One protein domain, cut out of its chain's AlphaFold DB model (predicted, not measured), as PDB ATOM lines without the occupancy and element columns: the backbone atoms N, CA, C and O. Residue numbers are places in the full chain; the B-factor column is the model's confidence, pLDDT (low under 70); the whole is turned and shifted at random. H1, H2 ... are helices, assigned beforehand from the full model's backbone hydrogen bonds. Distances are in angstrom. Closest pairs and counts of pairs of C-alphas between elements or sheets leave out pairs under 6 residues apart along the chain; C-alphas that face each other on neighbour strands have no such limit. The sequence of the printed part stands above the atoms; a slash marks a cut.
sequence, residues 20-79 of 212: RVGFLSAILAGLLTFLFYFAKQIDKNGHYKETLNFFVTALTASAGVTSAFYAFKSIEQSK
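AT A GLANCE: This is residues 20 to 79 of the 212 residues of an uncharacterized protein of Scytonema hofmannii PCC 7110 (UniProt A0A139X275). Two long helices, H1 and H2, make a narrow open V: they meet near the tight link between them and spread apart toward the two ends of the printed part. Residues 20 to 31 of H1 and 57 to 79 of H2 stand free. The printed part has 60 residues, with H1 then H2 and no named strand: all helix. It is only just extended, close to loose, with a radius of gyration of the C-alphas of 16.0 A and spans of 54 by 25 by 10 A.

IN THESE COORDINATES: H1, residues 20 to 42, begins at C-alpha 20 (24.650, 8.212, 45.247) and is 32.9 A long from first to last C-alpha. H2, residues 48 to 79, is 46.1 A long and ends at C-alpha 79 (48.083, -7.703, 42.393).

HOW THE PARTS SIT: H1 and H2 form a helical hairpin, running opposite ways at a shallow tilt of 27 degrees. H1 touches H2 with residues 36 to 40 alone, and H2 touches H1 with residues 48 to 52 alone. Their closest C-alphas, those of Ala 39 and Tyr 48, are 5.9 A apart. In both helices every O i to N i+4 pair is within hydrogen-bond range.

THE WHOLE: The C-alphas farthest apart, those of Lys 44 and Lys 79, are 53.7 A apart. The printed part has no cut. Its mean pLDDT is 74.0, with 13 residues under 70, among them 42 to 47.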
ATOM      1  N   ARG A  20      24.820   9.425  46.059       60.59
ATOM      2  CA  ARG A  20      24.650   8.212  45.247       60.59
ATOM      3  C   ARG A  20      24.206   6.974  46.042       60.59
ATOM      4  O   ARG A  20      23.363   6.234  45.552       60.59
ATOM      5  N   VAL A  21      24.729   6.747  47.248       61.41
ATOM      6  CA  VAL A  21      24.418   5.555  48.063       61.41
ATOM      7  C   VAL A  21      23.025   5.658  48.685       61.41
ATOM      8  O   VAL A  21      22.278   4.686  48.652       61.41
ATOM      9  N   GLY A  22      22.642   6.845  49.175       70.56
ATOM     10  CA  GLY A  22      21.295   7.092  49.706       70.56
ATOM     11  C   GLY A  22      20.200   7.002  48.635       70.56
ATOM     12  O   GLY A  22      19.105   6.510  48.893       70.56
ATOM     13  N   PHE A  23      20.503   7.418  47.404       75.50
ATOM     14  CA  PHE A  23      19.579   7.286  46.278       75.50
ATOM     15  C   PHE A  23      19.396   5.821  45.844       75.50
ATOM     16  O   PHE A  23      18.272   5.365  45.640       75.50
ATOM     17  N   LEU A  24      20.491   5.056  45.771       73.62
ATOM     18  CA  LEU A  24      20.459   3.619  45.474       73.62
ATOM     19  C   LEU A  24      19.683   2.819  46.530       73.62
ATOM     20  O   LEU A  24      18.900   1.942  46.169       73.62
ATOM     21  N   SER A  25      19.853   3.132  47.819       71.38
ATOM     22  CA  SER A  25      19.116   2.454  48.891       71.38
ATOM     23  C   SER A  25      17.621   2.780  48.868       71.38
ATOM     24  O   SER A  25      16.809   1.878  49.065       71.38
ATOM     25  N   ALA A  26      17.243   4.023  48.551       78.25
ATOM     26  CA  ALA A  26      15.843   4.416  48.391       78.25
ATOM     27  C   ALA A  26      15.165   3.694  47.211       78.25
ATOM     28  O   ALA A  26      14.044   3.203  47.357       78.25
ATOM     29  N   ILE A  27      15.856   3.563  46.070       81.94
ATOM     30  CA  ILE A  27      15.362   2.789  44.918       81.94
ATOM     31  C   ILE A  27      15.166   1.324  45.306       81.94
ATOM     32  O   ILE A  27      14.108   0.759  45.034       81.94
ATOM     33  N   LEU A  28      16.155   0.716  45.968       81.31
ATOM     34  CA  LEU A  28      16.091  -0.685  46.377       81.31
ATOM     35  C   LEU A  28      14.946  -0.933  47.373       81.31
ATOM     36  O   LEU A  28      14.193  -1.893  47.220       81.31
ATOM     37  N   ALA A  29      14.770  -0.042  48.353       78.69
ATOM     38  CA  ALA A  29      13.675  -0.102  49.317       78.69
ATOM     39  C   ALA A  29      12.303   0.041  48.638       78.69
ATOM     40  O   ALA A  29      11.375  -0.704  48.959       78.69
ATOM     41  N   GLY A  30      12.176   0.948  47.664       83.25
ATOM     42  CA  GLY A  30      10.963   1.101  46.861       83.25
ATOM     43  C   GLY A  30      10.644  -0.149  46.036       83.25
ATOM     44  O   GLY A  30       9.509  -0.620  46.055       83.25
ATOM     45  N   LEU A  31      11.653  -0.742  45.391       83.44
ATOM     46  CA  LEU A  31      11.531  -1.987  44.623       83.44
ATOM     47  C   LEU A  31      11.094  -3.164  45.501       83.44
ATOM     48  O   LEU A  31      10.187  -3.905  45.128       83.44
ATOM     49  N   LEU A  32      11.685  -3.309  46.690       79.12
ATOM     50  CA  LEU A  32      11.312  -4.350  47.653       79.12
ATOM     51  C   LEU A  32       9.884  -4.162  48.175       79.12
ATOM     52  O   LEU A  32       9.133  -5.131  48.283       79.12
ATOM     53  N   THR A  33       9.487  -2.920  48.451       81.88
ATOM     54  CA  THR A  33       8.135  -2.589  48.920       81.88
ATOM     55  C   THR A  33       7.094  -2.842  47.825       81.88
ATOM     56  O   THR A  33       6.022  -3.384  48.096       81.88
ATOM     57  N   PHE A  34       7.425  -2.520  46.572       83.00
ATOM     58  CA  PHE A  34       6.601  -2.812  45.400       83.00
ATOM     59  C   PHE A  34       6.447  -4.320  45.167       83.00
ATOM     60  O   PHE A  34       5.326  -4.799  45.000       83.00
ATOM     61  N   LEU A  35       7.544  -5.082  45.230       79.88
ATOM     62  CA  LEU A  35       7.524  -6.546  45.133       79.88
ATOM     63  C   LEU A  35       6.685  -7.176  46.250       79.88
ATOM     64  O   LEU A  35       5.915  -8.096  45.989       79.88
ATOM     65  N   PHE A  36       6.781  -6.653  47.474       78.12
ATOM     66  CA  PHE A  36       5.969  -7.103  48.604       78.12
ATOM     67  C   PHE A  36       4.471  -6.847  48.381       78.12
ATOM     68  O   PHE A  36       3.646  -7.731  48.622       78.12
ATOM     69  N   TYR A  37       4.112  -5.660  47.883       82.19
ATOM     70  CA  TYR A  37       2.730  -5.309  47.551       82.19
ATOM     71  C   TYR A  37       2.165  -6.207  46.438       82.19
ATOM     72  O   TYR A  37       1.085  -6.776  46.596       82.19
ATOM     73  N   PHE A  38       2.924  -6.408  45.356       79.12
ATOM     74  CA  PHE A  38       2.524  -7.265  44.239       79.12
ATOM     75  C   PHE A  38       2.405  -8.743  44.634       79.12
ATOM     76  O   PHE A  38       1.420  -9.386  44.276       79.12
ATOM     77  N   ALA A  39       3.352  -9.275  45.416       71.69
ATOM     78  CA  ALA A  39       3.302 -10.653  45.909       71.69
ATOM     79  C   ALA A  39       2.056 -10.903  46.774       71.69
ATOM     80  O   ALA A  39       1.398 -11.932  46.632       71.69
ATOM     81  N   LYS A  40       1.679  -9.932  47.617       74.00
ATOM     82  CA  LYS A  40       0.450  -9.985  48.421       74.00
ATOM     83  C   LYS A  40      -0.824  -9.920  47.567       74.00
ATOM     84  O   LYS A  40      -1.846 -10.474  47.959       74.00
ATOM     85  N   GLN A  41      -0.792  -9.219  46.436       77.00
ATOM     86  CA  GLN A  41      -1.965  -9.027  45.579       77.00
ATOM     87  C   GLN A  41      -2.202 -10.185  44.600       77.00
ATOM     88  O   GLN A  41      -3.356 -10.499  44.306       77.00
ATOM     89  N   ILE A  42      -1.131 -10.820  44.116       69.62
ATOM     90  CA  ILE A  42      -1.197 -11.990  43.228       69.62
ATOM     91  C   ILE A  42      -1.593 -13.246  44.008       69.62
ATOM     92  O   ILE A  42      -2.380 -14.052  43.512       69.62
ATOM     93  N   ASP A  43      -1.101 -13.407  45.236       65.81
ATOM     94  CA  ASP A  43      -1.349 -14.609  46.023       65.81
ATOM     95  C   ASP A  43      -2.460 -14.413  47.067       65.81
ATOM     96  O   ASP A  43      -2.224 -14.110  48.238       65.81
ATOM     97  N   LYS A  44      -3.707 -14.626  46.630       65.19
ATOM     98  CA  LYS A  44      -4.883 -14.702  47.516       65.19
ATOM     99  C   LYS A  44      -4.939 -15.991  48.353       65.19
ATOM    100  O   LYS A  44      -5.768 -16.059  49.257       65.19
ATOM    101  N   ASN A  45      -4.080 -16.982  48.082       63.34
ATOM    102  CA  ASN A  45      -4.126 -18.314  48.695       63.34
ATOM    103  C   ASN A  45      -3.228 -18.450  49.941       63.34
ATOM    104  O   ASN A  45      -3.276 -19.478  50.610       63.34
ATOM    105  N   GLY A  46      -2.453 -17.418  50.297       66.00
ATOM    106  CA  GLY A  46      -1.724 -17.347  51.572       66.00
ATOM    107  C   GLY A  46      -0.274 -17.856  51.558       66.00
ATOM    108  O   GLY A  46       0.365 -17.840  52.610       66.00
ATOM    109  N   HIS A  47       0.283 -18.221  50.399       67.56
ATOM    110  CA  HIS A  47       1.661 -18.720  50.232       67.56
ATOM    111  C   HIS A  47       2.707 -17.615  49.943       67.56
ATOM    112  O   HIS A  47       3.883 -17.894  49.694       67.56
ATOM    113  N   TYR A  48       2.328 -16.336  50.033       73.88
ATOM    114  CA  TYR A  48       3.166 -15.198  49.632       73.88
ATOM    115  C   TYR A  48       4.501 -15.131  50.395       73.88
ATOM    116  O   TYR A  48       5.497 -14.626  49.874       73.88
ATOM    117  N   LYS A  49       4.542 -15.672  51.621       72.69
ATOM    118  CA  LYS A  49       5.757 -15.783  52.441       72.69
ATOM    119  C   LYS A  49       6.793 -16.728  51.833       72.69
ATOM    120  O   LYS A  49       7.977 -16.423  51.889       72.69
ATOM    121  N   GLU A  50       6.369 -17.845  51.242       73.81
ATOM    122  CA  GLU A  50       7.271 -18.816  50.605       73.81
ATOM    123  C   GLU A  50       7.877 -18.229  49.331       73.81
ATOM    124  O   GLU A  50       9.086 -18.308  49.123       73.81
ATOM    125  N   THR A  51       7.053 -17.538  48.538       71.56
ATOM    126  CA  THR A  51       7.499 -16.823  47.336       71.56
ATOM    127  C   THR A  51       8.500 -15.717  47.690       71.56
ATOM    128  O   THR A  51       9.568 -15.633  47.088       71.56
ATOM    129  N   LEU A  52       8.211 -14.904  48.714       72.75
ATOM    130  CA  LEU A  52       9.142 -13.883  49.209       72.75
ATOM    131  C   LEU A  52      10.446 -14.487  49.735       72.75
ATOM    132  O   LEU A  52      11.513 -13.983  49.398       72.75
ATOM    133  N   ASN A  53      10.379 -15.567  50.517       74.50
ATOM    134  CA  ASN A  53      11.571 -16.247  51.018       74.50
ATOM    135  C   ASN A  53      12.427 -16.780  49.868       74.50
ATOM    136  O   ASN A  53      13.633 -16.561  49.877       74.50
ATOM    137  N   PHE A  54      11.821 -17.390  48.844       75.69
ATOM    138  CA  PHE A  54      12.543 -17.824  47.649       75.69
ATOM    139  C   PHE A  54      13.256 -16.654  46.957       75.69
ATOM    140  O   PHE A  54      14.448 -16.759  46.670       75.69
ATOM    141  N   PHE A  55      12.578 -15.519  46.750       74.62
ATOM    142  CA  PHE A  55      13.200 -14.331  46.155       74.62
ATOM    143  C   PHE A  55      14.328 -13.766  47.018       74.62
ATOM    144  O   PHE A  55      15.390 -13.451  46.489       74.62
ATOM    145  N   VAL A  56      14.133 -13.657  48.334       76.12
ATOM    146  CA  VAL A  56      15.162 -13.176  49.265       76.12
ATOM    147  C   VAL A  56      16.365 -14.115  49.265       76.12
ATOM    148  O   VAL A  56      17.499 -13.645  49.179       76.12
ATOM    149  N   THR A  57      16.151 -15.429  49.299       71.81
ATOM    150  CA  THR A  57      17.221 -16.429  49.238       71.81
ATOM    151  C   THR A  57      17.950 -16.383  47.896       71.81
ATOM    152  O   THR A  57      19.178 -16.344  47.883       71.81
ATOM    153  N   ALA A  58      17.230 -16.311  46.774       66.25
ATOM    154  CA  ALA A  58      17.818 -16.221  45.439       66.25
ATOM    155  C   ALA A  58      18.605 -14.914  45.236       66.25
ATOM    156  O   ALA A  58      19.715 -14.940  44.700       66.25
ATOM    157  N   LEU A  59      18.077 -13.780  45.711       71.25
ATOM    158  CA  LEU A  59      18.769 -12.487  45.706       71.25
ATOM    159  C   LEU A  59      20.014 -12.522  46.587       71.25
ATOM    160  O   LEU A  59      21.072 -12.080  46.150       71.25
ATOM    161  N   THR A  60      19.917 -13.084  47.793       72.19
ATOM    162  CA  THR A  60      21.051 -13.203  48.721       72.19
ATOM    163  C   THR A  60      22.146 -14.092  48.133       72.19
ATOM    164  O   THR A  60      23.315 -13.712  48.148       72.19
ATOM    165  N   ALA A  61      21.781 -15.236  47.546       69.38
ATOM    166  CA  ALA A  61      22.720 -16.125  46.870       69.38
ATOM    167  C   ALA A  61      23.395 -15.435  45.671       69.38
ATOM    168  O   ALA A  61      24.619 -15.453  45.553       69.38
ATOM    169  N   SER A  62      22.615 -14.752  44.826       60.31
ATOM    170  CA  SER A  62      23.130 -14.021  43.658       60.31
ATOM    171  C   SER A  62      24.042 -12.857  44.058       60.31
ATOM    172  O   SER A  62      25.100 -12.656  43.457       60.31
ATOM    173  N   ALA A  63      23.672 -12.111  45.102       66.56
ATOM    174  CA  ALA A  63      24.481 -11.037  45.666       66.56
ATOM    175  C   ALA A  63      25.784 -11.576  46.272       66.56
ATOM    176  O   ALA A  63      26.836 -10.973  46.064       66.56
ATOM    177  N   GLY A  64      25.742 -12.727  46.952       73.44
ATOM    178  CA  GLY A  64      26.923 -13.415  47.476       73.44
ATOM    179  C   GLY A  64      27.904 -13.814  46.373       73.44
ATOM    180  O   GLY A  64      29.080 -13.459  46.446       73.44
ATOM    181  N   VAL A  65      27.418 -14.464  45.307       70.38
ATOM    182  CA  VAL A  65      28.238 -14.850  44.142       70.38
ATOM    183  C   VAL A  65      28.838 -13.623  43.455       70.38
ATOM    184  O   VAL A  65      30.038 -13.584  43.187       70.38
ATOM    185  N   THR A  66      28.028 -12.591  43.216       65.56
ATOM    186  CA  THR A  66      28.481 -11.356  42.556       65.56
ATOM    187  C   THR A  66      29.523 -10.623  43.403       65.56
ATOM    188  O   THR A  66      30.543 -10.175  42.883       65.56
ATOM    189  N   SER A  67      29.316 -10.547  44.720       72.00
ATOM    190  CA  SER A  67      30.267  -9.923  45.648       72.00
ATOM    191  C   SER A  67      31.587 -10.688  45.696       72.00
ATOM    192  O   SER A  67      32.646 -10.070  45.626       72.00
ATOM    193  N   ALA A  68      31.538 -12.023  45.745       71.81
ATOM    194  CA  ALA A  68      32.731 -12.863  45.686       71.81
ATOM    195  C   ALA A  68      33.496 -12.669  44.365       71.81
ATOM    196  O   ALA A  68      34.715 -12.508  44.384       71.81
ATOM    197  N   PHE A  69      32.786 -12.598  43.232       76.75
ATOM    198  CA  PHE A  69      33.378 -12.326  41.921       76.75
ATOM    199  C   PHE A  69      34.088 -10.962  41.871       76.75
ATOM    200  O   PHE A  69      35.244 -10.882  41.456       76.75
ATOM    201  N   TYR A  70      33.442  -9.884  42.332       73.44
ATOM    202  CA  TYR A  70      34.062  -8.553  42.343       73.44
ATOM    203  C   TYR A  70      35.194  -8.424  43.365       73.44
ATOM    204  O   TYR A  70      36.188  -7.760  43.074       73.44
ATOM    205  N   ALA A  71      35.089  -9.069  44.530       76.94
ATOM    206  CA  ALA A  71      36.177  -9.124  45.502       76.94
ATOM    207  C   ALA A  71      37.405  -9.825  44.905       76.94
ATOM    208  O   ALA A  71      38.512  -9.295  44.983       76.94
ATOM    209  N   PHE A  72      37.202 -10.962  44.234       72.88
ATOM    210  CA  PHE A  72      38.262 -11.668  43.520       72.88
ATOM    211  C   PHE A  72      38.899 -10.787  42.437       72.88
ATOM    212  O   PHE A  72      40.116 -10.616  42.423       72.88
ATOM    213  N   LYS A  73      38.081 -10.148  41.592       75.62
ATOM    214  CA  LYS A  73      38.554  -9.244  40.533       75.62
ATOM    215  C   LYS A  73      39.332  -8.044  41.086       75.62
ATOM    216  O   LYS A  73      40.333  -7.643  40.504       75.62
ATOM    217  N   SER A  74      38.899  -7.481  42.213       74.62
ATOM    218  CA  SER A  74      39.593  -6.377  42.888       74.62
ATOM    219  C   SER A  74      40.966  -6.808  43.419       74.62
ATOM    220  O   SER A  74      41.954  -6.101  43.231       74.62
ATOM    221  N   ILE A  75      41.058  -8.004  44.013       83.44
ATOM    222  CA  ILE A  75      42.333  -8.588  44.458       83.44
ATOM    223  C   ILE A  75      43.262  -8.826  43.264       83.44
ATOM    224  O   ILE A  75      44.450  -8.517  43.338       83.44
ATOM    225  N   GLU A  76      42.739  -9.367  42.165       80.38
ATOM    226  CA  GLU A  76      43.505  -9.587  40.937       80.38
ATOM    227  C   GLU A  76      44.033  -8.266  40.364       80.38
ATOM    228  O   GLU A  76      45.229  -8.138  40.106       80.38
ATOM    229  N   GLN A  77      43.180  -7.244  40.275       80.69
ATOM    230  CA  GLN A  77      43.571  -5.911  39.826       80.69
ATOM    231  C   GLN A  77      44.624  -5.278  40.748       80.69
ATOM    232  O   GLN A  77      45.591  -4.699  40.261       80.69
ATOM    233  N   SER A  78      44.482  -5.429  42.067       82.12
ATOM    234  CA  SER A  78      45.462  -4.944  43.043       82.12
ATOM    235  C   SER A  78      46.822  -5.631  42.884       82.12
ATOM    236  O   SER A  78      47.845  -4.948  42.875       82.12
ATOM    237  N   LYS A  79      46.847  -6.956  42.680       84.75
ATOM    238  CA  LYS A  79      48.083  -7.703  42.393       84.75
ATOM    239  C   LYS A  79      48.746  -7.215  41.109       84.75
ATOM    240  O   LYS A  79      49.960  -7.026  41.077       84.75
TER     241      LYS A  79